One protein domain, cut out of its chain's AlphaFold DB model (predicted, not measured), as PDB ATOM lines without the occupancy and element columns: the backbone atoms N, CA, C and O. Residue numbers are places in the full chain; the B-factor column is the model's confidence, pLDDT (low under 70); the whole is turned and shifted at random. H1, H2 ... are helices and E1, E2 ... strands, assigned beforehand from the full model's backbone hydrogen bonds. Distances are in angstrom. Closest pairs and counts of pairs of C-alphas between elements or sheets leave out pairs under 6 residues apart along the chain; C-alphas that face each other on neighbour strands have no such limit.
ATOM      1  N   THR A 119     -11.760  -3.116 -28.412       88.50
ATOM      2  CA  THR A 119     -11.285  -3.516 -29.743       88.50
ATOM      3  C   THR A 119     -10.470  -4.802 -29.647       88.50
ATOM      4  O   THR A 119     -10.693  -5.727 -30.423       88.50
ATOM      5  N   THR A 120      -9.624  -4.934 -28.620       89.75
ATOM      6  CA  THR A 120      -8.861  -6.162 -28.358       89.75
ATOM      7  C   THR A 120      -9.783  -7.357 -28.100       89.75
ATOM      8  O   THR A 120      -9.489  -8.459 -28.552       89.75
ATOM      9  N   THR A 121     -10.944  -7.157 -27.467       91.38
ATOM     10  CA  THR A 121     -11.958  -8.214 -27.304       91.38
ATOM     11  C   THR A 121     -12.619  -8.599 -28.635       91.38
ATOM     12  O   THR A 121     -12.832  -9.784 -28.880       91.38
ATOM     13  N   MET A 122     -12.907  -7.645 -29.527       93.12
ATOM     14  CA  MET A 122     -13.436  -7.952 -30.871       93.12
ATOM     15  C   MET A 122     -12.431  -8.724 -31.731       93.12
ATOM     16  O   MET A 122     -12.811  -9.593 -32.517       93.12
ATOM     17  N   ILE A 123     -11.147  -8.405 -31.588       90.38
ATOM     18  CA  ILE A 123     -10.039  -9.066 -32.280       90.38
ATOM     19  C   ILE A 123      -9.845 -10.476 -31.740       90.38
ATOM     20  O   ILE A 123      -9.737 -11.427 -32.509       90.38
ATOM     21  N   GLU A 124      -9.837 -10.622 -30.418       91.25
ATOM     22  CA  GLU A 124      -9.813 -11.916 -29.747       91.25
ATOM     23  C   GLU A 124     -10.914 -12.834 -30.284       91.25
ATOM     24  O   GLU A 124     -10.637 -13.984 -30.625       91.25
ATOM     25  N   GLU A 125     -12.133 -12.311 -30.445       92.81
ATOM     26  CA  GLU A 125     -13.278 -13.068 -30.950       92.81
ATOM     27  C   GLU A 125     -13.102 -13.609 -32.372       92.81
ATOM     28  O   GLU A 125     -13.684 -14.643 -32.699       92.81
ATOM     29  N   MET A 126     -12.233 -13.017 -33.195       91.06
ATOM     30  CA  MET A 126     -11.862 -13.595 -34.495       91.06
ATOM     31  C   MET A 126     -11.174 -14.958 -34.339       91.06
ATOM     32  O   MET A 126     -11.369 -15.862 -35.153       91.06
ATOM     33  N   PHE A 127     -10.370 -15.109 -33.282       90.94
ATOM     34  CA  PHE A 127      -9.592 -16.315 -33.000       90.94
ATOM     35  C   PHE A 127     -10.352 -17.286 -32.104       90.94
ATOM     36  O   PHE A 127     -10.329 -18.492 -32.346       90.94
ATOM     37  N   THR A 128     -11.031 -16.794 -31.068       91.56
ATOM     38  CA  THR A 128     -11.732 -17.635 -30.083       91.56
ATOM     39  C   THR A 128     -13.052 -18.191 -30.610       91.56
ATOM     40  O   THR A 128     -13.483 -19.248 -30.150       91.56
ATOM     41  N   SER A 129     -13.655 -17.566 -31.629       90.56
ATOM     42  CA  SER A 129     -14.730 -18.191 -32.418       90.56
ATOM     43  C   SER A 129     -14.239 -19.402 -33.223       90.56
ATOM     44  O   SER A 129     -15.026 -20.281 -33.569       90.56
ATOM     45  N   GLY A 130     -12.930 -19.489 -33.485       89.00
ATOM     46  CA  GLY A 130     -12.314 -20.550 -34.275       89.00
ATOM     47  C   GLY A 130     -12.393 -20.339 -35.785       89.00
ATOM     48  O   GLY A 130     -12.089 -21.284 -36.518       89.00
ATOM     49  N   VAL A 131     -12.790 -19.140 -36.230       88.06
ATOM     50  CA  VAL A 131     -12.802 -18.734 -37.644       88.06
ATOM     51  C   VAL A 131     -11.384 -18.527 -38.161       88.06
ATOM     52  O   VAL A 131     -11.037 -19.035 -39.223       88.06
ATOM     53  N   VAL A 132     -10.558 -17.814 -37.392       87.62
ATOM     54  CA  VAL A 132      -9.161 -17.554 -37.738       87.62
ATOM     55  C   VAL A 132      -8.250 -18.473 -36.937       87.62
ATOM     56  O   VAL A 132      -8.311 -18.543 -35.706       87.62
ATOM     57  N   GLU A 133      -7.372 -19.188 -37.635       84.94
ATOM     58  CA  GLU A 133      -6.414 -20.077 -36.991       84.94
ATOM     59  C   GLU A 133      -5.251 -19.299 -36.362       84.94
ATOM     60  O   GLU A 133      -4.607 -18.458 -36.986       84.94
ATOM     61  N   MET A 134      -4.941 -19.622 -35.104       84.88
ATOM     62  CA  MET A 134      -3.730 -19.150 -34.431       84.88
ATOM     63  C   MET A 134      -2.543 -20.025 -34.836       84.88
ATOM     64  O   MET A 134      -2.442 -21.173 -34.379       84.88
ATOM     65  N   SER A 135      -1.639 -19.459 -35.632       77.31
ATOM     66  CA  SER A 135      -0.401 -20.092 -36.095       77.31
ATOM     67  C   SER A 135       0.808 -19.225 -35.741       77.31
ATOM     68  O   SER A 135       0.769 -18.006 -35.900       77.31
ATOM     69  N   LYS A 136       1.881 -19.852 -35.239       67.94
ATOM     70  CA  LYS A 136       3.177 -19.192 -34.992       67.94
ATOM     71  C   LYS A 136       4.110 -19.259 -36.203       67.94
ATOM     72  O   LYS A 136       5.037 -18.463 -36.289       67.94
ATOM     73  N   ASP A 137       3.840 -20.187 -37.120       57.19
ATOM     74  CA  ASP A 137       4.761 -20.591 -38.185       57.19
ATOM     75  C   ASP A 137       4.417 -19.946 -39.534       57.19
ATOM     76  O   ASP A 137       5.126 -20.115 -40.522       57.19
ATOM     77  N   THR A 138       3.323 -19.185 -39.588       54.72
ATOM     78  CA  THR A 138       2.859 -18.513 -40.801       54.72
ATOM     79  C   THR A 138       2.619 -17.047 -40.515       54.72
ATOM     80  O   THR A 138       1.829 -16.687 -39.642       54.72
ATOM     81  N   ALA A 139       3.260 -16.196 -41.301       58.78
ATOM     82  CA  ALA A 139       2.966 -14.779 -41.323       58.78
ATOM     83  C   ALA A 139       1.492 -14.576 -41.719       58.78
ATOM     84  O   ALA A 139       1.111 -14.984 -42.815       58.78
ATOM     85  N   ALA A 140       0.663 -13.991 -40.844       65.00
ATOM     86  CA  ALA A 140      -0.765 -13.863 -41.128       65.00
ATOM     87  C   ALA A 140      -0.986 -13.058 -42.416       65.00
ATOM     88  O   ALA A 140      -0.462 -11.957 -42.588       65.00
ATOM     89  N   GLN A 141      -1.738 -13.646 -43.343       74.38
ATOM     90  CA  GLN A 141      -2.094 -13.039 -44.619       74.38
ATOM     91  C   GLN A 141      -3.559 -12.613 -44.530       74.38
ATOM     92  O   GLN A 141      -4.453 -13.369 -44.896       74.38
ATOM     93  N   MET A 142      -3.819 -11.427 -43.982       81.88
ATOM     94  CA  MET A 142      -5.178 -10.888 -43.897       81.88
ATOM     95  C   MET A 142      -5.476 -10.010 -45.113       81.88
ATOM     96  O   MET A 142      -4.677  -9.138 -45.442       81.88
ATOM     97  N   ASN A 143      -6.633 -10.219 -45.749       88.31
ATOM     98  CA  ASN A 143      -7.175  -9.339 -46.784       88.31
ATOM     99  C   ASN A 143      -8.351  -8.548 -46.194       88.31
ATOM    100  O   ASN A 143      -9.412  -9.100 -45.919       88.31
ATOM    101  N   ILE A 144      -8.132  -7.263 -45.945       90.69
ATOM    102  CA  ILE A 144      -8.978  -6.400 -45.131       90.69
ATOM    103  C   ILE A 144      -9.662  -5.368 -46.028       90.69
ATOM    104  O   ILE A 144      -9.019  -4.624 -46.768       90.69
ATOM    105  N   THR A 145     -10.987  -5.301 -45.921       95.25
ATOM    106  CA  THR A 145     -11.799  -4.211 -46.470       95.25
ATOM    107  C   THR A 145     -12.432  -3.463 -45.308       95.25
ATOM    108  O   THR A 145     -13.227  -4.041 -44.575       95.25
ATOM    109  N   VAL A 146     -12.074  -2.195 -45.136       95.94
ATOM    110  CA  VAL A 146     -12.729  -1.295 -44.183       95.94
ATOM    111  C   VAL A 146     -13.798  -0.515 -44.935       95.94
ATOM    112  O   VAL A 146     -13.523   0.022 -46.006       95.94
ATOM    113  N   VAL A 147     -15.002  -0.436 -44.378       96.62
ATOM    114  CA  VAL A 147     -16.094   0.371 -44.929       96.62
ATOM    115  C   VAL A 147     -16.430   1.454 -43.918       96.62
ATOM    116  O   VAL A 147     -16.772   1.145 -42.779       96.62
ATOM    117  N   ASP A 148     -16.309   2.712 -44.325       93.06
ATOM    118  CA  ASP A 148     -16.607   3.864 -43.476       93.06
ATOM    119  C   ASP A 148     -17.428   4.883 -44.273       93.06
ATOM    120  O   ASP A 148     -17.176   5.125 -45.450       93.06
ATOM    121  N   ILE A 149     -18.424   5.495 -43.643       92.38
ATOM    122  CA  ILE A 149     -19.251   6.522 -44.286       92.38
ATOM    123  C   ILE A 149     -18.526   7.882 -44.356       92.38
ATOM    124  O   ILE A 149     -18.877   8.755 -45.167       92.38
ATOM    125  N   GLU A 150     -17.511   8.069 -43.505       91.38
ATOM    126  CA  GLU A 150     -16.834   9.336 -43.263       91.38
ATOM    127  C   GLU A 150     -15.448   9.405 -43.937       91.38
ATOM    128  O   GLU A 150     -14.475   8.835 -43.437       91.38
ATOM    129  N   PRO A 151     -15.302  10.147 -45.052       93.62
ATOM    130  CA  PRO A 151     -14.016  10.307 -45.729       93.62
ATOM    131  C   PRO A 151     -12.951  10.988 -44.862       93.62
ATOM    132  O   PRO A 151     -11.776  10.657 -44.995       93.62
ATOM    133  N   LYS A 152     -13.318  11.884 -43.935       93.38
ATOM    134  CA  LYS A 152     -12.327  12.523 -43.056       93.38
ATOM    135  C   LYS A 152     -11.685  11.553 -42.078       93.38
ATOM    136  O   LYS A 152     -10.538  11.766 -41.697       93.38
ATOM    137  N   THR A 153     -12.360  10.460 -41.720       91.38
ATOM    138  CA  THR A 153     -11.734   9.390 -40.936       91.38
ATOM    139  C   THR A 153     -10.558   8.789 -41.708       91.38
ATOM    140  O   THR A 153      -9.499   8.560 -41.127       91.38
ATOM    141  N   LEU A 154     -10.674   8.614 -43.031       92.62
ATOM    142  CA  LEU A 154      -9.566   8.147 -43.873       92.62
ATOM    143  C   LEU A 154      -8.406   9.155 -43.924       92.62
ATOM    144  O   LEU A 154      -7.241   8.763 -43.863       92.62
ATOM    145  N   GLU A 155      -8.705  10.449 -44.015       95.38
ATOM    146  CA  GLU A 155      -7.684  11.506 -43.999       95.38
ATOM    147  C   GLU A 155      -6.924  11.539 -42.666       95.38
ATOM    148  O   GLU A 155      -5.691  11.513 -42.653       95.38
ATOM    149  N   ILE A 156      -7.657  11.524 -41.545       95.56
ATOM    150  CA  ILE A 156      -7.092  11.480 -40.191       95.56
ATOM    151  C   ILE A 156      -6.183  10.266 -40.039       95.56
ATOM    152  O   ILE A 156      -5.064  10.378 -39.546       95.56
ATOM    153  N   THR A 157      -6.657   9.098 -40.454       93.69
ATOM    154  CA  THR A 157      -5.963   7.834 -40.199       93.69
ATOM    155  C   THR A 157      -4.696   7.685 -41.032       93.69
ATOM    156  O   THR A 157      -3.669   7.256 -40.507       93.69
ATOM    157  N   LYS A 158      -4.711   8.148 -42.288       94.12
ATOM    158  CA  LYS A 158      -3.499   8.252 -43.115       94.12
ATOM    159  C   LYS A 158      -2.487   9.245 -42.550       94.12
ATOM    160  O   LYS A 158      -1.295   8.967 -42.563       94.12
ATOM    161  N   LYS A 159      -2.950  10.403 -42.073       96.00
ATOM    162  CA  LYS A 159      -2.069  11.479 -41.602       96.00
ATOM    163  C   LYS A 159      -1.471  11.202 -40.226       96.00
ATOM    164  O   LYS A 159      -0.309  11.511 -39.994       96.00
ATOM    165  N   TRP A 160      -2.272  10.666 -39.309       96.81
ATOM    166  CA  TRP A 160      -1.946  10.645 -37.884       96.81
ATOM    167  C   TRP A 160      -1.799   9.250 -37.287       96.81
ATOM    168  O   TRP A 160      -1.195   9.137 -36.220       96.81
ATOM    169  N   PHE A 161      -2.326   8.214 -37.948       94.19
ATOM    170  CA  PHE A 161      -2.377   6.847 -37.421       94.19
ATOM    171  C   PHE A 161      -1.603   5.821 -38.263       94.19
ATOM    172  O   PHE A 161      -1.781   4.616 -38.080       94.19
ATOM    173  N   ASP A 162      -0.723   6.287 -39.155       92.25
ATOM    174  CA  ASP A 162       0.112   5.454 -40.028       92.25
ATOM    175  C   ASP A 162      -0.693   4.371 -40.775       92.25
ATOM    176  O   ASP A 162      -0.270   3.212 -40.881       92.25
ATOM    177  N   LEU A 163      -1.895   4.725 -41.247       89.44
ATOM    178  CA  LEU A 163      -2.703   3.829 -42.063       89.44
ATOM    179  C   LEU A 163      -2.075   3.671 -43.450       89.44
ATOM    180  O   LEU A 163      -2.264   4.506 -44.335       89.44
ATOM    181  N   ASP A 164      -1.402   2.541 -43.640       88.44
ATOM    182  CA  ASP A 164      -0.903   2.103 -44.937       88.44
ATOM    183  C   ASP A 164      -1.961   1.241 -45.639       88.44
ATOM    184  O   ASP A 164      -2.518   0.295 -45.058       88.44
ATOM    185  N   LEU A 165      -2.240   1.593 -46.895       88.12
ATOM    186  CA  LEU A 165      -3.120   0.845 -47.787       88.12
ATOM    187  C   LEU A 165      -2.278   0.087 -48.812       88.12
ATOM    188  O   LEU A 165      -1.280   0.606 -49.306       88.12
ATOM    189  N   ASP A 166      -2.714  -1.121 -49.135       89.06
ATOM    190  CA  ASP A 166      -2.096  -2.005 -50.120       89.06
ATOM    191  C   ASP A 166      -3.177  -2.895 -50.761       89.06
ATOM    192  O   ASP A 166      -4.369  -2.767 -50.463       89.06
ATOM    193  N   ASP A 167      -2.786  -3.832 -51.624       90.00
ATOM    194  CA  ASP A 167      -3.732  -4.734 -52.304       90.00
ATOM    195  C   ASP A 167      -4.547  -5.616 -51.334       90.00
ATOM    196  O   ASP A 167      -5.623  -6.122 -51.669       90.00
ATOM    197  N   ARG A 168      -4.061  -5.783 -50.101       86.50
ATOM    198  CA  ARG A 168      -4.690  -6.554 -49.025       86.50
ATOM    199  C   ARG A 168      -5.305  -5.659 -47.950       86.50
ATOM    200  O   ARG A 168      -5.844  -6.188 -46.982       86.50
ATOM    201  N   HIS A 169      -5.258  -4.337 -48.079       87.56
ATOM    202  CA  HIS A 169      -5.876  -3.407 -47.146       87.56
ATOM    203  C   HIS A 169      -6.406  -2.179 -47.855       87.56
ATOM    204  O   HIS A 169      -5.669  -1.272 -48.238       87.56
ATOM    205  N   ARG A 170      -7.727  -2.143 -47.971       92.88
ATOM    206  CA  ARG A 170      -8.454  -1.100 -48.685       92.88
ATOM    207  C   ARG A 170      -9.537  -0.501 -47.809       92.88
ATOM    208  O   ARG A 170     -10.105  -1.176 -46.952       92.88
ATOM    209  N   VAL A 171      -9.828   0.765 -48.075       92.88
ATOM    210  CA  VAL A 171     -10.912   1.514 -47.443       92.88
ATOM    211  C   VAL A 171     -11.912   1.893 -48.525       92.88
ATOM    212  O   VAL A 171     -11.533   2.451 -49.554       92.88
ATOM    213  N   VAL A 172     -13.183   1.589 -48.289       95.44
ATOM    214  CA  VAL A 172     -14.311   1.938 -49.149       95.44
ATOM    215  C   VAL A 172     -15.141   2.987 -48.424       95.44
ATOM    216  O   VAL A 172     -15.658   2.730 -47.338       95.44
ATOM    217  N   ILE A 173     -15.275   4.172 -49.025       96.19
ATOM    218  CA  ILE A 173     -16.129   5.227 -48.478       96.19
ATOM    219  C   ILE A 173     -17.568   4.995 -48.943       96.19
ATOM    220  O   ILE A 173     -17.928   5.364 -50.062       96.19
ATOM    221  N   MET A 174     -18.374   4.332 -48.113       94.12
ATOM    222  CA  MET A 174     -19.746   3.927 -48.434       94.12
ATOM    223  C   MET A 174     -20.567   3.711 -47.157       94.12
ATOM    224  O   MET A 174     -20.024   3.458 -46.085       94.12
ATOM    225  N   ASP A 175     -21.892   3.783 -47.282       95.19
ATOM    226  CA  ASP A 175     -22.786   3.234 -46.266       95.19
ATOM    227  C   ASP A 175     -22.554   1.718 -46.105       95.19
ATOM    228  O   ASP A 175     -22.510   0.969 -47.084       95.19
ATOM    229  N   GLY A 176     -22.398   1.260 -44.862       95.75
ATOM    230  CA  GLY A 176     -22.068  -0.136 -44.578       95.75
ATOM    231  C   GLY A 176     -23.166  -1.125 -44.976       95.75
ATOM    232  O   GLY A 176     -22.853  -2.231 -45.409       95.75
ATOM    233  N   VAL A 177     -24.442  -0.743 -44.874       97.25
ATOM    234  CA  VAL A 177     -25.571  -1.610 -45.246       97.25
ATOM    235  C   VAL A 177     -25.678  -1.726 -46.762       97.25
ATOM    236  O   VAL A 177     -25.878  -2.827 -47.276       97.25
ATOM    237  N   GLU A 178     -25.468  -0.624 -47.481       97.75
ATOM    238  CA  GLU A 178     -25.377  -0.643 -48.944       97.75
ATOM    239  C   GLU A 178     -24.198  -1.501 -49.424       97.75
ATOM    240  O   GLU A 178     -24.358  -2.307 -50.341       97.75
ATOM    241  N   PHE A 179     -23.033  -1.400 -48.776       98.00
ATOM    242  CA  PHE A 179     -21.889  -2.256 -49.097       98.00
ATOM    243  C   PHE A 179     -22.207  -3.740 -48.883       98.00
ATOM    244  O   PHE A 179     -21.957  -4.555 -49.768       98.00
ATOM    245  N   ILE A 180     -22.792  -4.098 -47.733       98.00
ATOM    246  CA  ILE A 180     -23.189  -5.480 -47.416       98.00
ATOM    247  C   ILE A 180     -24.173  -6.015 -48.463       98.00
ATOM    248  O   ILE A 180     -24.042  -7.153 -48.909       98.00
ATOM    249  N   LYS A 181     -25.146  -5.198 -48.878       98.25
ATOM    250  CA  LYS A 181     -26.108  -5.564 -49.919       98.25
ATOM    251  C   LYS A 181     -25.411  -5.855 -51.253       98.25
ATOM    252  O   LYS A 181     -25.628  -6.926 -51.812       98.25
ATOM    253  N   ARG A 182     -24.540  -4.958 -51.727       98.06
ATOM    254  CA  ARG A 182     -23.784  -5.158 -52.981       98.06
ATOM    255  C   ARG A 182     -22.880  -6.378 -52.913       98.06
ATOM    256  O   ARG A 182     -22.893  -7.195 -53.822       98.06
ATOM    257  N   ALA A 183     -22.161  -6.551 -51.806       96.25
ATOM    258  CA  ALA A 183     -21.318  -7.719 -51.591       96.25
ATOM    259  C   ALA A 183     -22.129  -9.025 -51.658       96.25
ATOM    260  O   ALA A 183     -21.642 -10.014 -52.203       96.25
ATOM    261  N   ALA A 184     -23.367  -9.029 -51.148       96.75
ATOM    262  CA  ALA A 184     -24.263 -10.178 -51.244       96.75
ATOM    263  C   ALA A 184     -24.715 -10.444 -52.690       96.75
ATOM    264  O   ALA A 184     -24.741 -11.600 -53.110       96.75
ATOM    265  N   GLU A 185     -25.050  -9.396 -53.447       98.25
ATOM    266  CA  GLU A 185     -25.455  -9.475 -54.861       98.25
ATOM    267  C   GLU A 185     -24.303  -9.934 -55.771       98.25
ATOM    268  O   GLU A 185     -24.508 -10.731 -56.684       98.25
ATOM    269  N   GLU A 186     -23.081  -9.487 -55.486       97.56
ATOM    270  CA  GLU A 186     -21.854  -9.847 -56.207       97.56
ATOM    271  C   GLU A 186     -21.297 -11.224 -55.802       97.56
ATOM    272  O   GLU A 186     -20.400 -11.752 -56.456       97.56
ATOM    273  N   GLY A 187     -21.809 -11.820 -54.719       95.56
ATOM    274  CA  GLY A 187     -21.325 -13.097 -54.193       95.56
ATOM    275  C   GLY A 187     -19.967 -13.013 -53.486       95.56
ATOM    276  O   GLY A 187     -19.300 -14.036 -53.320       95.56
ATOM    277  N   THR A 188     -19.555 -11.818 -53.054       94.31
ATOM    278  CA  THR A 188     -18.313 -11.603 -52.301       94.31
ATOM    279  C   THR A 188     -18.374 -12.312 -50.947       94.31
ATOM    280  O   THR A 188     -19.406 -12.308 -50.272       94.31
ATOM    281  N   LYS A 189     -17.251 -12.914 -50.535       94.94
ATOM    282  CA  LYS A 189     -17.148 -13.700 -49.302       94.94
ATOM    283  C   LYS A 189     -16.102 -13.165 -48.332       94.94
ATOM    284  O   LYS A 189     -14.998 -12.816 -48.741       94.94
ATOM    285  N   TYR A 190     -16.443 -13.189 -47.047       96.00
ATOM    286  CA  TYR A 190     -15.559 -12.847 -45.935       96.00
ATOM    287  C   TYR A 190     -15.588 -13.934 -44.861       96.00
ATOM    288  O   TYR A 190     -16.643 -14.492 -44.552       96.00
ATOM    289  N   ASP A 191     -14.435 -14.212 -44.259       93.56
ATOM    290  CA  ASP A 191     -14.354 -15.103 -43.099       93.56
ATOM    291  C   ASP A 191     -14.851 -14.405 -41.833       93.56
ATOM    292  O   ASP A 191     -15.581 -14.987 -41.035       93.56
ATOM    293  N   VAL A 192     -14.502 -13.131 -41.660       95.25
ATOM    294  CA  VAL A 192     -14.903 -12.335 -40.501       95.25
ATOM    295  C   VAL A 192     -15.485 -11.008 -40.957       95.25
ATOM    296  O   VAL A 192     -14.911 -10.340 -41.815       95.25
ATOM    297  N   ILE A 193     -16.595 -10.605 -40.337       97.75
ATOM    298  CA  ILE A 193     -17.158  -9.259 -40.466       97.75
ATOM    299  C   ILE A 193     -17.210  -8.622 -39.078       97.75
ATOM    300  O   ILE A 193     -17.888  -9.131 -38.188       97.75
ATOM    301  N   HIS A 194     -16.528  -7.491 -38.899       97.44
ATOM    302  CA  HIS A 194     -16.682  -6.647 -37.714       97.44
ATOM    303  C   HIS A 194     -17.688  -5.532 -37.979       97.44
ATOM    304  O   HIS A 194     -17.578  -4.828 -38.980       97.44
ATOM    305  N   ILE A 195     -18.641  -5.341 -37.066       97.00
ATOM    306  CA  ILE A 195     -19.562  -4.198 -37.086       97.00
ATOM    307  C   ILE A 195     -19.285  -3.338 -35.855       97.00
ATOM    308  O   ILE A 195     -19.615  -3.715 -34.730       97.00
ATOM    309  N   ASP A 196     -18.700  -2.166 -36.094       93.62
ATOM    310  CA  ASP A 196     -18.399  -1.144 -35.082       93.62
ATOM    311  C   ASP A 196     -18.967   0.225 -35.500       93.62
ATOM    312  O   ASP A 196     -18.343   1.288 -35.473       93.62
ATOM    313  N   ALA A 197     -20.203   0.173 -35.992       91.00
ATOM    314  CA  ALA A 197     -20.946   1.343 -36.417       91.00
ATOM    315  C   ALA A 197     -21.794   1.852 -35.252       91.00
ATOM    316  O   ALA A 197     -22.899   1.359 -35.021       91.00
ATOM    317  N   CYS A 198     -21.272   2.841 -34.529       87.31
ATOM    318  CA  CYS A 198     -21.920   3.407 -33.352       87.31
ATOM    319  C   CYS A 198     -22.379   4.861 -33.576       87.31
ATOM    320  O   CYS A 198     -21.869   5.612 -34.421       87.31
ATOM    321  N   LYS A 199     -23.327   5.304 -32.750       82.69
ATOM    322  CA  LYS A 199     -23.608   6.727 -32.539       82.69
ATOM    323  C   LYS A 199     -23.590   6.981 -31.030       82.69
ATOM    324  O   LYS A 199     -24.401   6.377 -30.331       82.69
ATOM    325  N   PRO A 200     -22.692   7.843 -30.518       72.06
ATOM    326  CA  PRO A 200     -22.619   8.159 -29.094       72.06
ATOM    327  C   PRO A 200     -23.776   9.094 -28.713       72.06
ATOM    328  O   PRO A 200     -23.590  10.281 -28.470       72.06
ATOM    329  N   ASP A 201     -24.989   8.554 -28.739       78.38
ATOM    330  CA  ASP A 201     -26.236   9.230 -28.407       78.38
ATOM    331  C   ASP A 201     -26.727   8.679 -27.059       78.38
ATOM    332  O   ASP A 201     -27.238   7.559 -27.017       78.38
ATOM    333  N   PRO A 202     -26.557   9.416 -25.945       74.81
ATOM    334  CA  PRO A 202     -26.950   8.942 -24.617       74.81
ATOM    335  C   PRO A 202     -28.450   8.653 -24.487       74.81
ATOM    336  O   PRO A 202     -28.857   7.938 -23.575       74.81
ATOM    337  N   SER A 203     -29.274   9.210 -25.384       79.75
ATOM    338  CA  SER A 203     -30.720   8.981 -25.405       79.75
ATOM    339  C   SER A 203     -31.118   7.706 -26.151       79.75
ATOM    340  O   SER A 203     -32.241   7.228 -25.988       79.75
ATOM    341  N   ALA A 204     -30.207   7.130 -26.942       79.50
ATOM    342  CA  ALA A 204     -30.476   5.907 -27.677       79.50
ATOM    343  C   ALA A 204     -30.623   4.721 -26.718       79.50
ATOM    344  O   ALA A 204     -29.863   4.556 -25.761       79.50
ATOM    345  N   ASP A 205     -31.597   3.866 -27.009       82.00
ATOM    346  CA  ASP A 205     -31.785   2.578 -26.346       82.00
ATOM    347  C   ASP A 205     -30.713   1.554 -26.745       82.00
ATOM    348  O   ASP A 205     -30.502   0.579 -26.036       82.00
ATOM    349  N   LEU A 206     -30.004   1.794 -27.850       89.69
ATOM    350  CA  LEU A 206     -28.812   1.061 -28.262       89.69
ATOM    351  C   LEU A 206     -27.861   2.026 -28.979       89.69
ATOM    352  O   LEU A 206     -28.162   2.505 -30.073       89.69
ATOM    353  N   ALA A 207     -26.719   2.332 -28.361       89.62
ATOM    354  CA  ALA A 207     -25.728   3.248 -28.928       89.62
ATOM    355  C   ALA A 207     -24.825   2.553 -29.961       89.62
ATOM    356  O   ALA A 207     -24.339   3.185 -30.905       89.62
ATOM    357  N   CYS A 208     -24.607   1.247 -29.786       91.62
ATOM    358  CA  CYS A 208     -23.899   0.409 -30.743       91.62
ATOM    359  C   CYS A 208     -24.428  -1.035 -30.713       91.62
ATOM    360  O   CYS A 208     -24.692  -1.531 -29.615       91.62
ATOM    361  N   PRO A 209     -24.569  -1.714 -31.864       94.12
ATOM    362  CA  PRO A 209     -24.483  -1.163 -33.220       94.12
ATOM    363  C   PRO A 209     -25.680  -0.255 -33.547       94.12
ATOM    364  O   PRO A 209     -26.703  -0.266 -32.863       94.12
ATOM    365  N   LEU A 210     -25.589   0.512 -34.636       92.69
ATOM    366  CA  LEU A 210     -26.759   1.172 -35.217       92.69
ATOM    367  C   LEU A 210     -27.813   0.124 -35.609       92.69
ATOM    368  O   LEU A 210     -27.510  -0.844 -36.306       92.69
ATOM    369  N   LYS A 211     -29.079   0.361 -35.241       93.69
ATOM    370  CA  LYS A 211     -30.201  -0.571 -35.481       93.69
ATOM    371  C   LYS A 211     -30.394  -0.989 -36.941       93.69
ATOM    372  O   LYS A 211     -30.938  -2.058 -37.194       93.69
ATOM    373  N   ILE A 212     -29.932  -0.192 -37.906       95.19
ATOM    374  CA  ILE A 212     -29.992  -0.546 -39.333       95.19
ATOM    375  C   ILE A 212     -29.193  -1.827 -39.663       95.19
ATOM    376  O   ILE A 212     -29.547  -2.561 -40.587       95.19
ATOM    377  N   PHE A 213     -28.173  -2.156 -38.858       96.88
ATOM    378  CA  PHE A 213     -27.427  -3.414 -38.963       96.88
ATOM    379  C   PHE A 213     -28.164  -4.623 -38.372       96.88
ATOM    380  O   PHE A 213     -27.768  -5.753 -38.634       96.88
ATOM    381  N   LEU A 214     -29.235  -4.395 -37.605       96.94
ATOM    382  CA  LEU A 214     -30.040  -5.437 -36.957       96.94
ATOM    383  C   LEU A 214     -31.303  -5.792 -37.752       96.94
ATOM    384  O   LEU A 214     -32.078  -6.643 -37.327       96.94
ATOM    385  N   THR A 215     -31.559  -5.125 -38.883       97.75
ATOM    386  CA  THR A 215     -32.763  -5.410 -39.675       97.75
ATOM    387  C   THR A 215     -32.678  -6.802 -40.311       97.75
ATOM    388  O   THR A 215     -31.581  -7.208 -40.710       97.75
ATOM    389  N   PRO A 216     -33.810  -7.510 -40.494       97.88
ATOM    390  CA  PRO A 216     -33.812  -8.835 -41.115       97.88
ATOM    391  C   PRO A 216     -33.098  -8.869 -42.472       97.88
ATOM    392  O   PRO A 216     -32.307  -9.769 -42.726       97.88
ATOM    393  N   ALA A 217     -33.298  -7.843 -43.308       97.75
ATOM    394  CA  ALA A 217     -32.647  -7.741 -44.613       97.75
ATOM    395  C   ALA A 217     -31.115  -7.613 -44.502       97.75
ATOM    396  O   ALA A 217     -30.381  -8.279 -45.234       97.75
ATOM    397  N   THR A 218     -30.614  -6.787 -43.576       98.00
ATOM    398  CA  THR A 218     -29.164  -6.652 -43.363       98.00
ATOM    399  C   THR A 218     -28.565  -7.943 -42.811       98.00
ATOM    400  O   THR A 218     -27.526  -8.386 -43.297       98.00
ATOM    401  N   VAL A 219     -29.226  -8.577 -41.839       98.19
ATOM    402  CA  VAL A 219     -28.785  -9.843 -41.232       98.19
ATOM    403  C   VAL A 219     -28.775 -10.980 -42.259       98.19
ATOM    404  O   VAL A 219     -27.815 -11.752 -42.319       98.19
ATOM    405  N   GLU A 220     -29.785 -11.053 -43.127       97.38
ATOM    406  CA  GLU A 220     -29.824 -12.014 -44.230       97.38
ATOM    407  C   GLU A 220     -28.646 -11.800 -45.191       97.38
ATOM    408  O   GLU A 220     -27.945 -12.757 -45.530       97.38
ATOM    409  N   ASN A 221     -28.367 -10.554 -45.586       98.00
ATOM    410  CA  ASN A 221     -27.232 -10.244 -46.457       98.00
ATOM    411  C   ASN A 221     -25.885 -10.547 -45.787       98.00
ATOM    412  O   ASN A 221     -25.023 -11.145 -46.424       98.00
ATOM    413  N   LEU A 222     -25.713 -10.247 -44.496       97.25
ATOM    414  CA  LEU A 222     -24.527 -10.657 -43.732       97.25
ATOM    415  C   LEU A 222     -24.324 -12.177 -43.793       97.25
ATOM    416  O   LEU A 222     -23.211 -12.649 -44.018       97.25
ATOM    417  N   SER A 223     -25.405 -12.949 -43.664       96.00
ATOM    418  CA  SER A 223     -25.354 -14.410 -43.759       96.00
ATOM    419  C   SER A 223     -24.922 -14.915 -45.146       96.00
ATOM    420  O   SER A 223     -24.313 -15.984 -45.233       96.00
ATOM    421  N   LYS A 224     -25.216 -14.152 -46.211       96.12
ATOM    422  CA  LYS A 224     -24.809 -14.424 -47.600       96.12
ATOM    423  C   LYS A 224     -23.378 -13.976 -47.883       96.12
ATOM    424  O   LYS A 224     -22.719 -14.605 -48.701       96.12
ATOM    425  N   VAL A 225     -22.897 -12.927 -47.224       96.44
ATOM    426  CA  VAL A 225     -21.547 -12.368 -47.413       96.44
ATOM    427  C   VAL A 225     -20.494 -13.133 -46.604       96.44
ATOM    428  O   VAL A 225     -19.312 -13.115 -46.938       96.44
ATOM    429  N   LEU A 226     -20.893 -13.873 -45.570       95.19
ATOM    430  CA  LEU A 226     -19.982 -14.756 -44.842       95.19
ATOM    431  C   LEU A 226     -19.702 -16.069 -45.591       95.19
ATOM    432  O   LEU A 226     -20.535 -16.590 -46.346       95.19
ATOM    433  N   THR A 227     -18.512 -16.627 -45.357       93.88
ATOM    434  CA  THR A 227     -18.215 -18.033 -45.666       93.88
ATOM    435  C   THR A 227     -19.008 -18.962 -44.739       93.88
ATOM    436  O   THR A 227     -19.491 -18.551 -43.683       93.88
ATOM    437  N   ASP A 228     -19.112 -20.248 -45.082       90.62
ATOM    438  CA  ASP A 228     -19.844 -21.231 -44.259       90.62
ATOM    439  C   ASP A 228     -19.270 -21.385 -42.844       90.62
ATOM    440  O   ASP A 228     -19.973 -21.780 -41.912       90.62
ATOM    441  N   LYS A 229     -17.980 -21.074 -42.678       89.81
ATOM    442  CA  LYS A 229     -17.285 -21.088 -41.389       89.81
ATOM    443  C   LYS A 229     -17.168 -19.703 -40.767       89.81
ATOM    444  O   LYS A 229     -16.646 -19.625 -39.662       89.81
ATOM    445  N   GLY A 230     -17.620 -18.654 -41.445       92.00
ATOM    446  CA  GLY A 230     -17.389 -17.284 -41.029       92.00
ATOM    447  C   GLY A 230     -18.197 -16.860 -39.805       92.00
ATOM    448  O   GLY A 230     -19.147 -17.535 -39.387       92.00
ATOM    449  N   ALA A 231     -17.808 -15.721 -39.236       94.69
ATOM    450  CA  ALA A 231     -18.510 -15.096 -38.123       94.69
ATOM    451  C   ALA A 231     -18.658 -13.585 -38.302       94.69
ATOM    452  O   ALA A 231     -17.782 -12.901 -38.834       94.69
ATOM    453  N   VAL A 232     -19.768 -13.064 -37.789       96.88
ATOM    454  CA  VAL A 232     -19.980 -11.634 -37.577       96.88
ATOM    455  C   VAL A 232     -19.746 -11.315 -36.105       96.88
ATOM    456  O   VAL A 232     -20.241 -12.019 -35.224       96.88
ATOM    457  N   ILE A 233     -18.971 -10.269 -35.839       97.19
ATOM    458  CA  ILE A 233     -18.571  -9.833 -34.500       97.19
ATOM    459  C   ILE A 233     -18.956  -8.360 -34.354       97.19
ATOM    460  O   ILE A 233     -18.556  -7.525 -35.164       97.19
ATOM    461  N   LEU A 234     -19.734  -8.027 -33.332       96.38
ATOM    462  CA  LEU A 234     -20.301  -6.699 -33.137       96.38
ATOM    463  C   LEU A 234     -19.868  -6.119 -31.800       96.38
ATOM    464  O   LEU A 234     -19.905  -6.804 -30.775       96.38
ATOM    465  N   ASN A 235     -19.540  -4.833 -31.811       95.12
ATOM    466  CA  ASN A 235     -19.511  -4.028 -30.602       95.12
ATOM    467  C   ASN A 235     -20.951  -3.716 -30.174       95.12
ATOM    468  O   ASN A 235     -21.744  -3.227 -30.981       95.12
ATOM    469  N   VAL A 236     -21.296  -3.990 -28.919       95.06
ATOM    470  CA  VAL A 236     -22.621  -3.714 -28.358       95.06
ATOM    471  C   VAL A 236     -22.476  -2.766 -27.175       95.06
ATOM    472  O   VAL A 236     -21.789  -3.071 -26.205       95.06
ATOM    473  N   ILE A 237     -23.125  -1.606 -27.246       91.94
ATOM    474  CA  ILE A 237     -23.050  -0.557 -26.226       91.94
ATOM    475  C   ILE A 237     -24.458  -0.078 -25.899       91.94
ATOM    476  O   ILE A 237     -25.176   0.436 -26.762       91.94
ATOM    477  N   ASN A 238     -24.802  -0.152 -24.617       90.12
ATOM    478  CA  ASN A 238     -25.965   0.512 -24.054       90.12
ATOM    479  C   ASN A 238     -25.515   1.563 -23.034       90.12
ATOM    480  O   ASN A 238     -24.966   1.224 -21.987       90.12
ATOM    481  N   LEU A 239     -25.758   2.841 -23.332       86.12
ATOM    482  CA  LEU A 239     -25.354   3.950 -22.459       86.12
ATOM    483  C   LEU A 239     -26.316   4.183 -21.281       86.12
ATOM    484  O   LEU A 239     -25.988   4.937 -20.372       86.12
ATOM    485  N   GLN A 240     -27.473   3.514 -21.266       86.56
ATOM    486  CA  GLN A 240     -28.465   3.562 -20.185       86.56
ATOM    487  C   GLN A 240     -28.276   2.430 -19.157       86.56
ATOM    488  O   GLN A 240     -29.071   2.302 -18.230       86.56
ATOM    489  N   GLY A 241     -27.249   1.586 -19.317       83.50
ATOM    490  CA  GLY A 241     -26.959   0.472 -18.408       83.50
ATOM    491  C   GLY A 241     -27.857  -0.759 -18.583       83.50
ATOM    492  O   GLY A 241     -27.764  -1.693 -17.791       83.50
ATOM    493  N   LYS A 242     -28.695  -0.809 -19.628       89.06
ATOM    494  CA  LYS A 242     -29.585  -1.946 -19.936       89.06
ATOM    495  C   LYS A 242     -28.840  -3.059 -20.680       89.06
ATOM    496  O   LYS A 242     -29.093  -3.332 -21.856       89.06
ATOM    497  N   ILE A 243     -27.872  -3.661 -19.992       89.25
ATOM    498  CA  ILE A 243     -26.927  -4.640 -20.547       89.25
ATOM    499  C   ILE A 243     -27.662  -5.892 -21.049       89.25
ATOM    500  O   ILE A 243     -27.529  -6.230 -22.223       89.25
ATOM    501  N   GLN A 244     -28.478  -6.534 -20.205       91.62
ATOM    502  CA  GLN A 244     -29.189  -7.772 -20.560       91.62
ATOM    503  C   GLN A 244     -30.193  -7.549 -21.698       91.62
ATOM    504  O   GLN A 244     -30.137  -8.253 -22.701       91.62
ATOM    505  N   GLU A 245     -31.037  -6.515 -21.598       93.06
ATOM    506  CA  GLU A 245     -32.029  -6.187 -22.638       93.06
ATOM    507  C   GLU A 245     -31.361  -5.958 -24.006       93.06
ATOM    508  O   GLU A 245     -31.852  -6.411 -25.039       93.06
ATOM    509  N   SER A 246     -30.205  -5.283 -24.024       93.38
ATOM    510  CA  SER A 246     -29.470  -5.016 -25.266       93.38
ATOM    511  C   SER A 246     -28.807  -6.268 -25.824       93.38
ATOM    512  O   SER A 246     -28.823  -6.476 -27.036       93.38
ATOM    513  N   ALA A 247     -28.238  -7.113 -24.962       94.12
ATOM    514  CA  ALA A 247     -27.675  -8.392 -25.374       94.12
ATOM    515  C   ALA A 247     -28.753  -9.289 -26.004       94.12
ATOM    516  O   ALA A 247     -28.536  -9.837 -27.083       94.12
ATOM    517  N   GLU A 248     -29.932  -9.381 -25.383       94.56
ATOM    518  CA  GLU A 248     -31.076 -10.144 -25.893       94.56
ATOM    519  C   GLU A 248     -31.609  -9.585 -27.217       94.56
ATOM    520  O   GLU A 248     -31.834 -10.348 -28.161       94.56
ATOM    521  N   LEU A 249     -31.758  -8.261 -27.331       94.62
ATOM    522  CA  LEU A 249     -32.192  -7.599 -28.564       94.62
ATOM    523  C   LEU A 249     -31.249  -7.907 -29.734       94.62
ATOM    524  O   LEU A 249     -31.688  -8.320 -30.810       94.62
ATOM    525  N   VAL A 250     -29.944  -7.712 -29.537       95.81
ATOM    526  CA  VAL A 250     -28.965  -7.917 -30.609       95.81
ATOM    527  C   VAL A 250     -28.852  -9.409 -30.939       95.81
ATOM    528  O   VAL A 250     -28.863  -9.770 -32.112       95.81
ATOM    529  N   LYS A 251     -28.839 -10.294 -29.935       95.50
ATOM    530  CA  LYS A 251     -28.775 -11.748 -30.142       95.50
ATOM    531  C   LYS A 251     -30.000 -12.287 -30.881       95.50
ATOM    532  O   LYS A 251     -29.842 -13.067 -31.818       95.50
ATOM    533  N   SER A 252     -31.207 -11.866 -30.497       95.31
ATOM    534  CA  SER A 252     -32.452 -12.297 -31.153       95.31
ATOM    535  C   SER A 252     -32.535 -11.829 -32.605       95.31
ATOM    536  O   SER A 252     -32.978 -12.595 -33.455       95.31
ATOM    537  N   SER A 253     -31.999 -10.645 -32.921       96.94
ATOM    538  CA  SER A 253     -31.948 -10.122 -34.296       96.94
ATOM    539  C   SER A 253     -31.141 -11.012 -35.259       96.94
ATOM    540  O   SER A 253     -31.355 -10.955 -36.465       96.94
ATOM    541  N   PHE A 254     -30.224 -11.842 -34.746       96.56
ATOM    542  CA  PHE A 254     -29.381 -12.745 -35.542       96.56
ATOM    543  C   PHE A 254     -29.818 -14.219 -35.469       96.56
ATOM    544  O   PHE A 254     -29.288 -15.041 -36.220       96.56
ATOM    545  N   GLY A 255     -30.773 -14.565 -34.598       89.12
ATOM    546  CA  GLY A 255     -31.106 -15.951 -34.247       89.12
ATOM    547  C   GLY A 255     -31.607 -16.816 -35.407       89.12
ATOM    548  O   GLY A 255     -31.288 -17.999 -35.456       89.12
ATOM    549  N   ASP A 256     -32.324 -16.231 -36.369       89.50
ATOM    550  CA  ASP A 256     -32.865 -16.980 -37.514       89.50
ATOM    551  C   ASP A 256     -31.805 -17.271 -38.591       89.50
ATOM    552  O   ASP A 256     -31.907 -18.247 -39.335       89.50
ATOM    553  N   ALA A 257     -30.770 -16.429 -38.687       93.19
ATOM    554  CA  ALA A 257     -29.751 -16.513 -39.735       93.19
ATOM    555  C   ALA A 257     -28.461 -17.223 -39.286       93.19
ATOM    556  O   ALA A 257     -27.684 -17.686 -40.127       93.19
ATOM    557  N   PHE A 258     -28.218 -17.311 -37.975       94.31
ATOM    558  CA  PHE A 258     -26.985 -17.835 -37.393       94.31
ATOM    559  C   PHE A 258     -27.272 -18.920 -36.360       94.31
ATOM    560  O   PHE A 258     -28.172 -18.798 -35.538       94.31
ATOM    561  N   LYS A 259     -26.466 -19.986 -36.369       90.88
ATOM    562  CA  LYS A 259     -26.685 -21.149 -35.496       90.88
ATOM    563  C   LYS A 259     -26.251 -20.903 -34.056       90.88
ATOM    564  O   LYS A 259     -26.851 -21.437 -33.129       90.88
ATOM    565  N   VAL A 260     -25.177 -20.136 -33.869       91.56
ATOM    566  CA  VAL A 260     -24.584 -19.884 -32.553       91.56
ATOM    567  C   VAL A 260     -24.264 -18.407 -32.426       91.56
ATOM    568  O   VAL A 260     -23.479 -17.882 -33.210       91.56
ATOM    569  N   CYS A 261     -24.820 -17.776 -31.395       94.69
ATOM    570  CA  CYS A 261     -24.535 -16.400 -31.007       94.69
ATOM    571  C   CYS A 261     -24.187 -16.332 -29.518       94.69
ATOM    572  O   CYS A 261     -24.916 -16.859 -28.673       94.69
ATOM    573  N   THR A 262     -23.094 -15.651 -29.190       93.81
ATOM    574  CA  THR A 262     -22.655 -15.398 -27.811       93.81
ATOM    575  C   THR A 262     -22.435 -13.913 -27.602       93.81
ATOM    576  O   THR A 262     -21.873 -13.267 -28.482       93.81
ATOM    577  N   VAL A 263     -22.811 -13.396 -26.436       94.69
ATOM    578  CA  VAL A 263     -22.511 -12.024 -26.015       94.69
ATOM    579  C   VAL A 263     -21.643 -12.105 -24.768       94.69
ATOM    580  O   VAL A 263     -21.968 -12.855 -23.849       94.69
ATOM    581  N   LYS A 264     -20.527 -11.377 -24.741       92.56
ATOM    582  CA  LYS A 264     -19.653 -11.300 -23.567       92.56
ATOM    583  C   LYS A 264     -19.270  -9.867 -23.240       92.56
ATOM    584  O   LYS A 264     -19.162  -9.033 -24.135       92.56
ATOM    585  N   MET A 265     -19.035  -9.587 -21.965       91.81
ATOM    586  CA  MET A 265     -18.552  -8.283 -21.515       91.81
ATOM    587  C   MET A 265     -17.126  -8.021 -22.019       91.81
ATOM    588  O   MET A 265     -16.277  -8.918 -21.992       91.81
ATOM    589  N   ALA A 266     -16.838  -6.784 -22.432       91.19
ATOM    590  CA  ALA A 266     -15.465  -6.321 -22.599       91.19
ATOM    591  C   ALA A 266     -14.909  -5.940 -21.209       91.19
ATOM    592  O   ALA A 266     -15.343  -4.946 -20.623       91.19
ATOM    593  N   PRO A 267     -13.951  -6.698 -20.652       85.12
ATOM    594  CA  PRO A 267     -13.621  -6.680 -19.219       85.12
ATOM    595  C   PRO A 267     -13.141  -5.320 -18.697       85.12
ATOM    596  O   PRO A 267     -13.422  -4.950 -17.559       85.12
ATOM    597  N   TYR A 268     -12.430  -4.559 -19.528       84.81
ATOM    598  CA  TYR A 268     -11.782  -3.303 -19.141       84.81
ATOM    599  C   TYR A 268     -12.349  -2.076 -19.858       84.81
ATOM    600  O   TYR A 268     -11.835  -0.974 -19.697       84.81
ATOM    601  N   SER A 269     -13.412  -2.258 -20.639       85.00
ATOM    602  CA  SER A 269     -14.035  -1.212 -21.452       85.00
ATOM    603  C   SER A 269     -15.546  -1.213 -21.248       85.00
ATOM    604  O   SER A 269     -16.313  -1.245 -22.198       85.00
ATOM    605  N   HIS A 270     -15.999  -1.215 -19.996       81.44
ATOM    606  CA  HIS A 270     -17.423  -1.055 -19.710       81.44
ATOM    607  C   HIS A 270     -17.911   0.310 -20.241       81.44
ATOM    608  O   HIS A 270     -17.201   1.303 -20.059       81.44
ATOM    609  N   PRO A 271     -19.103   0.397 -20.867       87.44
ATOM    610  CA  PRO A 271     -20.162  -0.618 -20.934       87.44
ATOM    611  C   PRO A 271     -20.148  -1.499 -22.203       87.44
ATOM    612  O   PRO A 271     -21.179  -2.079 -22.540       87.44
ATOM    613  N   ASN A 272     -19.032  -1.600 -22.933       91.12
ATOM    614  CA  ASN A 272     -18.964  -2.418 -24.142       91.12
ATOM    615  C   ASN A 272     -19.161  -3.911 -23.839       91.12
ATOM    616  O   ASN A 272     -18.567  -4.491 -22.926       91.12
ATOM    617  N   MET A 273     -19.945  -4.547 -24.694       95.12
ATOM    618  CA  MET A 273     -20.026  -5.986 -24.875       95.12
ATOM    619  C   MET A 273     -19.577  -6.327 -26.293       95.12
ATOM    620  O   MET A 273     -19.641  -5.499 -27.199       95.12
ATOM    621  N   VAL A 274     -19.164  -7.570 -26.502       96.00
ATOM    622  CA  VAL A 274     -18.874  -8.111 -27.825       96.00
ATOM    623  C   VAL A 274     -19.821  -9.266 -28.089       96.00
ATOM    624  O   VAL A 274     -19.819 -10.262 -27.361       96.00
ATOM    625  N   MET A 275     -20.643  -9.121 -29.127       96.56
ATOM    626  CA  MET A 275     -21.429 -10.223 -29.663       96.56
ATOM    627  C   MET A 275     -20.666 -10.882 -30.800       96.56
ATOM    628  O   MET A 275     -20.101 -10.199 -31.643       96.56
ATOM    629  N   THR A 276     -20.744 -12.202 -30.882       96.38
ATOM    630  CA  THR A 276     -20.235 -12.956 -32.021       96.38
ATOM    631  C   THR A 276     -21.250 -14.007 -32.433       96.38
ATOM    632  O   THR A 276     -21.650 -14.832 -31.608       96.38
ATOM    633  N   CYS A 277     -21.614 -14.010 -33.711       96.25
ATOM    634  CA  CYS A 277     -22.514 -14.978 -34.319       96.25
ATOM    635  C   CYS A 277     -21.818 -15.716 -35.463       96.25
ATOM    636  O   CYS A 277     -21.177 -15.098 -36.310       96.25
ATOM    637  N   GLY A 278     -21.963 -17.036 -35.505       93.50
ATOM    638  CA  GLY A 278     -21.369 -17.894 -36.524       93.50
ATOM    639  C   GLY A 278     -22.348 -18.934 -37.057       93.50
ATOM    640  O   GLY A 278     -23.401 -19.202 -36.471       93.50
ATOM    641  N   ARG A 279     -21.998 -19.526 -38.202       83.75
ATOM    642  CA  ARG A 279     -22.797 -20.582 -38.859       83.75
ATOM    643  C   ARG A 279     -22.381 -22.005 -38.463       83.75
ATOM    644  O   ARG A 279     -23.007 -22.973 -38.892       83.75
ATOM    645  N   HIS A 280     -21.338 -22.131 -37.647       80.56
ATOM    646  CA  HIS A 280     -20.877 -23.389 -37.063       80.56
ATOM    647  C   HIS A 280     -21.801 -23.844 -35.922       80.56
ATOM    648  O   HIS A 280     -22.394 -23.019 -35.234       80.56
ATOM    649  N   ASP A 281     -21.912 -25.159 -35.712       78.69
ATOM    650  CA  ASP A 281     -22.869 -25.734 -34.752       78.69
ATOM    651  C   ASP A 281     -22.468 -25.516 -33.286       78.69
ATOM    652  O   ASP A 281     -23.323 -25.457 -32.408       78.69
ATOM    653  N   THR A 282     -21.165 -25.408 -32.999       81.38
ATOM    654  CA  THR A 282     -20.644 -25.164 -31.645       81.38
ATOM    655  C   THR A 282     -19.353 -24.347 -31.678       81.38
ATOM    656  O   THR A 282     -18.604 -24.375 -32.658       81.38
ATOM    657  N   ARG A 283     -19.063 -23.639 -30.578       84.19
ATOM    658  CA  ARG A 283     -17.750 -23.023 -30.352       84.19
ATOM    659  C   ARG A 283     -16.733 -24.065 -29.902       84.19
ATOM    660  O   ARG A 283     -16.998 -24.858 -28.997       84.19
ATOM    661  N   LYS A 284     -15.537 -24.021 -30.491       86.44
ATOM    662  CA  LYS A 284     -14.407 -24.855 -30.060       86.44
ATOM    663  C   LYS A 284     -13.951 -24.427 -28.660       86.44
ATOM    664  O   LYS A 284     -13.711 -23.250 -28.408       86.44
ATOM    665  N   LYS A 285     -13.797 -25.397 -27.757       88.69
ATOM    666  CA  LYS A 285     -13.275 -25.173 -26.399       88.69
ATOM    667  C   LYS A 285     -11.753 -24.979 -26.420       88.69
ATOM    668  O   LYS A 285     -11.084 -25.445 -27.340       88.69
ATOM    669  N   GLY A 286     -11.202 -24.321 -25.398       89.75
ATOM    670  CA  GLY A 286      -9.750 -24.179 -25.215       89.75
ATOM    671  C   GLY A 286      -9.079 -23.088 -26.064       89.75
ATOM    672  O   GLY A 286      -7.860 -22.904 -25.996       89.75
ATOM    673  N   LEU A 287      -9.838 -22.387 -26.918       91.56
ATOM    674  CA  LEU A 287      -9.277 -21.363 -27.803       91.56
ATOM    675  C   LEU A 287      -8.922 -20.073 -27.061       91.56
ATOM    676  O   LEU A 287      -7.970 -19.408 -27.462       91.56
ATOM    677  N   LYS A 288      -9.616 -19.745 -25.967       90.12
ATOM    678  CA  LYS A 288      -9.310 -18.575 -25.134       90.12
ATOM    679  C   LYS A 288      -7.936 -18.703 -24.482       90.12
ATOM    680  O   LYS A 288      -7.100 -17.813 -24.613       90.12
ATOM    681  N   GLU A 289      -7.652 -19.841 -23.858       90.56
ATOM    682  CA  GLU A 289      -6.367 -20.123 -23.213       90.56
ATOM    683  C   GLU A 289      -5.233 -20.172 -24.243       90.56
ATOM    684  O   GLU A 289      -4.111 -19.728 -23.974       90.56
ATOM    685  N   LYS A 290      -5.519 -20.687 -25.448       90.38
ATOM    686  CA  LYS A 290      -4.579 -20.638 -26.574       90.38
ATOM    687  C   LYS A 290      -4.321 -19.194 -27.016       90.38
ATOM    688  O   LYS A 290      -3.161 -18.845 -27.239       90.38
ATOM    689  N   TYR A 291      -5.359 -18.361 -27.091       89.62
ATOM    690  CA  TYR A 291      -5.250 -16.962 -27.494       89.62
ATOM    691  C   TYR A 291      -4.462 -16.119 -26.490       89.62
ATOM    692  O   TYR A 291      -3.551 -15.411 -26.901       89.62
ATOM    693  N   ILE A 292      -4.709 -16.262 -25.182       88.19
ATOM    694  CA  ILE A 292      -3.946 -15.567 -24.123       88.19
ATOM    695  C   ILE A 292      -2.436 -15.803 -24.299       88.19
ATOM    696  O   ILE A 292      -1.638 -14.862 -24.267       88.19
ATOM    697  N   LYS A 293      -2.040 -17.058 -24.553       87.12
ATOM    698  CA  LYS A 293      -0.637 -17.430 -24.807       87.12
ATOM    699  C   LYS A 293      -0.117 -16.885 -26.136       87.12
ATOM    700  O   LYS A 293       1.046 -16.497 -26.220       87.12
ATOM    701  N   PHE A 294      -0.948 -16.900 -27.177       85.12
ATOM    702  CA  PHE A 294      -0.604 -16.412 -28.511       85.12
ATOM    703  C   PHE A 294      -0.378 -14.893 -28.523       85.12
ATOM    704  O   PHE A 294       0.668 -14.437 -28.978       85.12
ATOM    705  N   ALA A 295      -1.308 -14.129 -27.949       84.31
ATOM    706  CA  ALA A 295      -1.281 -12.671 -27.884       84.31
ATOM    707  C   ALA A 295      -0.373 -12.117 -26.768       84.31
ATOM    708  O   ALA A 295      -0.215 -10.905 -26.664       84.31
ATOM    709  N   LYS A 296       0.244 -12.988 -25.953       85.81
ATOM    710  CA  LYS A 296       1.143 -12.624 -24.841       85.81
ATOM    711  C   LYS A 296       0.493 -11.634 -23.863       85.81
ATOM    712  O   LYS A 296       1.086 -10.608 -23.530       85.81
ATOM    713  N   TYR A 297      -0.721 -11.945 -23.408       84.38
ATOM    714  CA  TYR A 297      -1.420 -11.110 -22.429       84.38
ATOM    715  C   TYR A 297      -0.541 -10.895 -21.187       84.38
ATOM    716  O   TYR A 297       0.005 -11.861 -20.645       84.38
ATOM    717  N   PRO A 298      -0.383  -9.651 -20.704       84.12
ATOM    718  CA  PRO A 298       0.216  -9.436 -19.400       84.12
ATOM    719  C   PRO A 298      -0.741  -9.958 -18.323       84.12
ATOM    720  O   PRO A 298      -1.951  -9.784 -18.443       84.12
ATOM    721  N   LYS A 299      -0.205 -10.503 -17.221       83.81
ATOM    722  CA  LYS A 299      -1.019 -11.007 -16.093       83.81
ATOM    723  C   LYS A 299      -2.072 -10.006 -15.603       83.81
ATOM    724  O   LYS A 299      -3.153 -10.395 -15.196       83.81
ATOM    725  N   SER A 300      -1.765  -8.709 -15.658       81.00
ATOM    726  CA  SER A 300      -2.680  -7.628 -15.263       81.00
ATOM    727  C   SER A 300      -3.890  -7.435 -16.186       81.00
ATOM    728  O   SER A 300      -4.757  -6.633 -15.861       81.00
ATOM    729  N   ALA A 301      -3.896  -8.073 -17.356       81.81
ATOM    730  CA  ALA A 301      -4.970  -8.017 -18.343       81.81
ATOM    731  C   ALA A 301      -5.631  -9.390 -18.579       81.81
ATOM    732  O   ALA A 301      -6.483  -9.515 -19.458       81.81
ATOM    733  N   GLU A 302      -5.229 -10.434 -17.846       84.31
ATOM    734  CA  GLU A 302      -5.929 -11.719 -17.862       84.31
ATOM    735  C   GLU A 302      -7.286 -11.583 -17.156       84.31
ATOM    736  O   GLU A 302      -7.399 -10.917 -16.125       84.31
TER     737      GLU A 302
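What this domain is: This is residues 119 to 302 of the 308 residues of the protein "Spermine/spermidine synthase" of Ancylostoma ceylanicum (UniProt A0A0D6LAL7). A four-stranded sheet, E3 E4 E6 E5, forms the core as one slab with helices on both sides: H5 and H6 pack over one face, H1 over the other, and H7 packs on H1 away from the sheet. Beyond the E3 edge sits a small second sheet of E1 and E2 with H2 and H3, and residues 156 to 162, of which 156 to 160 belong to H2, stick out. The printed part has 184 residues with seven named helices and six named strands in the order H1 E1 H2 E2 H3 E3 H4 H5 E4 H6 E5 E6 H7, of mixed class, helices and strands. The larger sheet is mixed, the smaller parallel. The whole is compact, with a radius of gyration of the C-alphas of 16.5 A and spans of 40 by 40 by 35 A.

How they stand to each other: Start at H1, residues 119 to 128, which is on the sheet of E3, residues 190 to 195, E4, residues 226 to 237, E6, residues 272 to 278, and E5, residues 260 to 265. H1 has a height over the sheet of 7.7 A, and its closest C-alphas to E4 are Met 122 and Ile 233, 6.6 A apart. Next comes E1, residues 144 to 148, parallel to E2, residues 169 to 173, with N 146 and O 170 at 2.9 A. With H2, residues 151 to 160, they make a strand-helix-strand unit, two parallel neighbours with a helix between, whose crossover is right-handed. E1 and E3 are near each other, with 8 pairs of C-alphas within 10 A. H3, residues 176 to 186, only grazes the larger sheet, but touches H5, residues 216 to 225, at a steep tilt of 53 degrees, with C-alphas 184 and 225 closest at 5.2 A. E3 and E4 are parallel, with N 233 and O 193 at 2.8 A; with H4, residues 211 to 214, and H5 they make another right-handed unit. H4 only just touches H6, residues 243 to 254, with 3 pairs of C-alphas within 8 A, Leu 214 and Ser 253 closest at 5.7 A. H5 and H6 lie on the same face, opposite H1, in three layers, helices on both faces of the sheet; H6 runs along the strands, at 24 degrees to E6 on the local plane. E4, H6 and E5 form a split unit with E6 between the strands, also right-handed. E4 and E6 are antiparallel, with N 234 and O 275 at 2.8 A, and E5 and E6 are an antiparallel hairpin, with N 274 and O 264 at 2.8 A. Last, H7, residues 287 to 295, touches H1 at a steep tilt of 56 degrees, opposite ways, with C-alphas 128 and 287 closest at 5.0 A. In H2, H3, H5 and H7 every O i to N i+4 pair is within hydrogen-bond range; H1 has 4 of 6, H6 7 of 8, and H4 is too short for such a pair.

Where its parts are: Find C-alpha 119 at (-11.285, -3.516, -29.743), where H1 begins; it runs 14.1 A to C-alpha 128. E4 is the longest strand by residues, 23.6 A from first to last C-alpha, and bends by 118 degrees at residue 229; look for its last C-alpha, 237, at (-23.050, -0.557, -26.226). H6 spans 17.2 A, E5 17.1 A and E6 20.0 A. H7 ends at C-alpha 295, at (-1.281, -12.671, -27.884).

The domain as a whole: The C-alphas farthest apart are those of Asp 137 and Ser 203, 47.9 A. The printed part has no cut. The links H1 to E1 and E3 to H4 are long, 15 residues each. The mean pLDDT of the printed part is 90.5, and residues 136 to 140 are under 70.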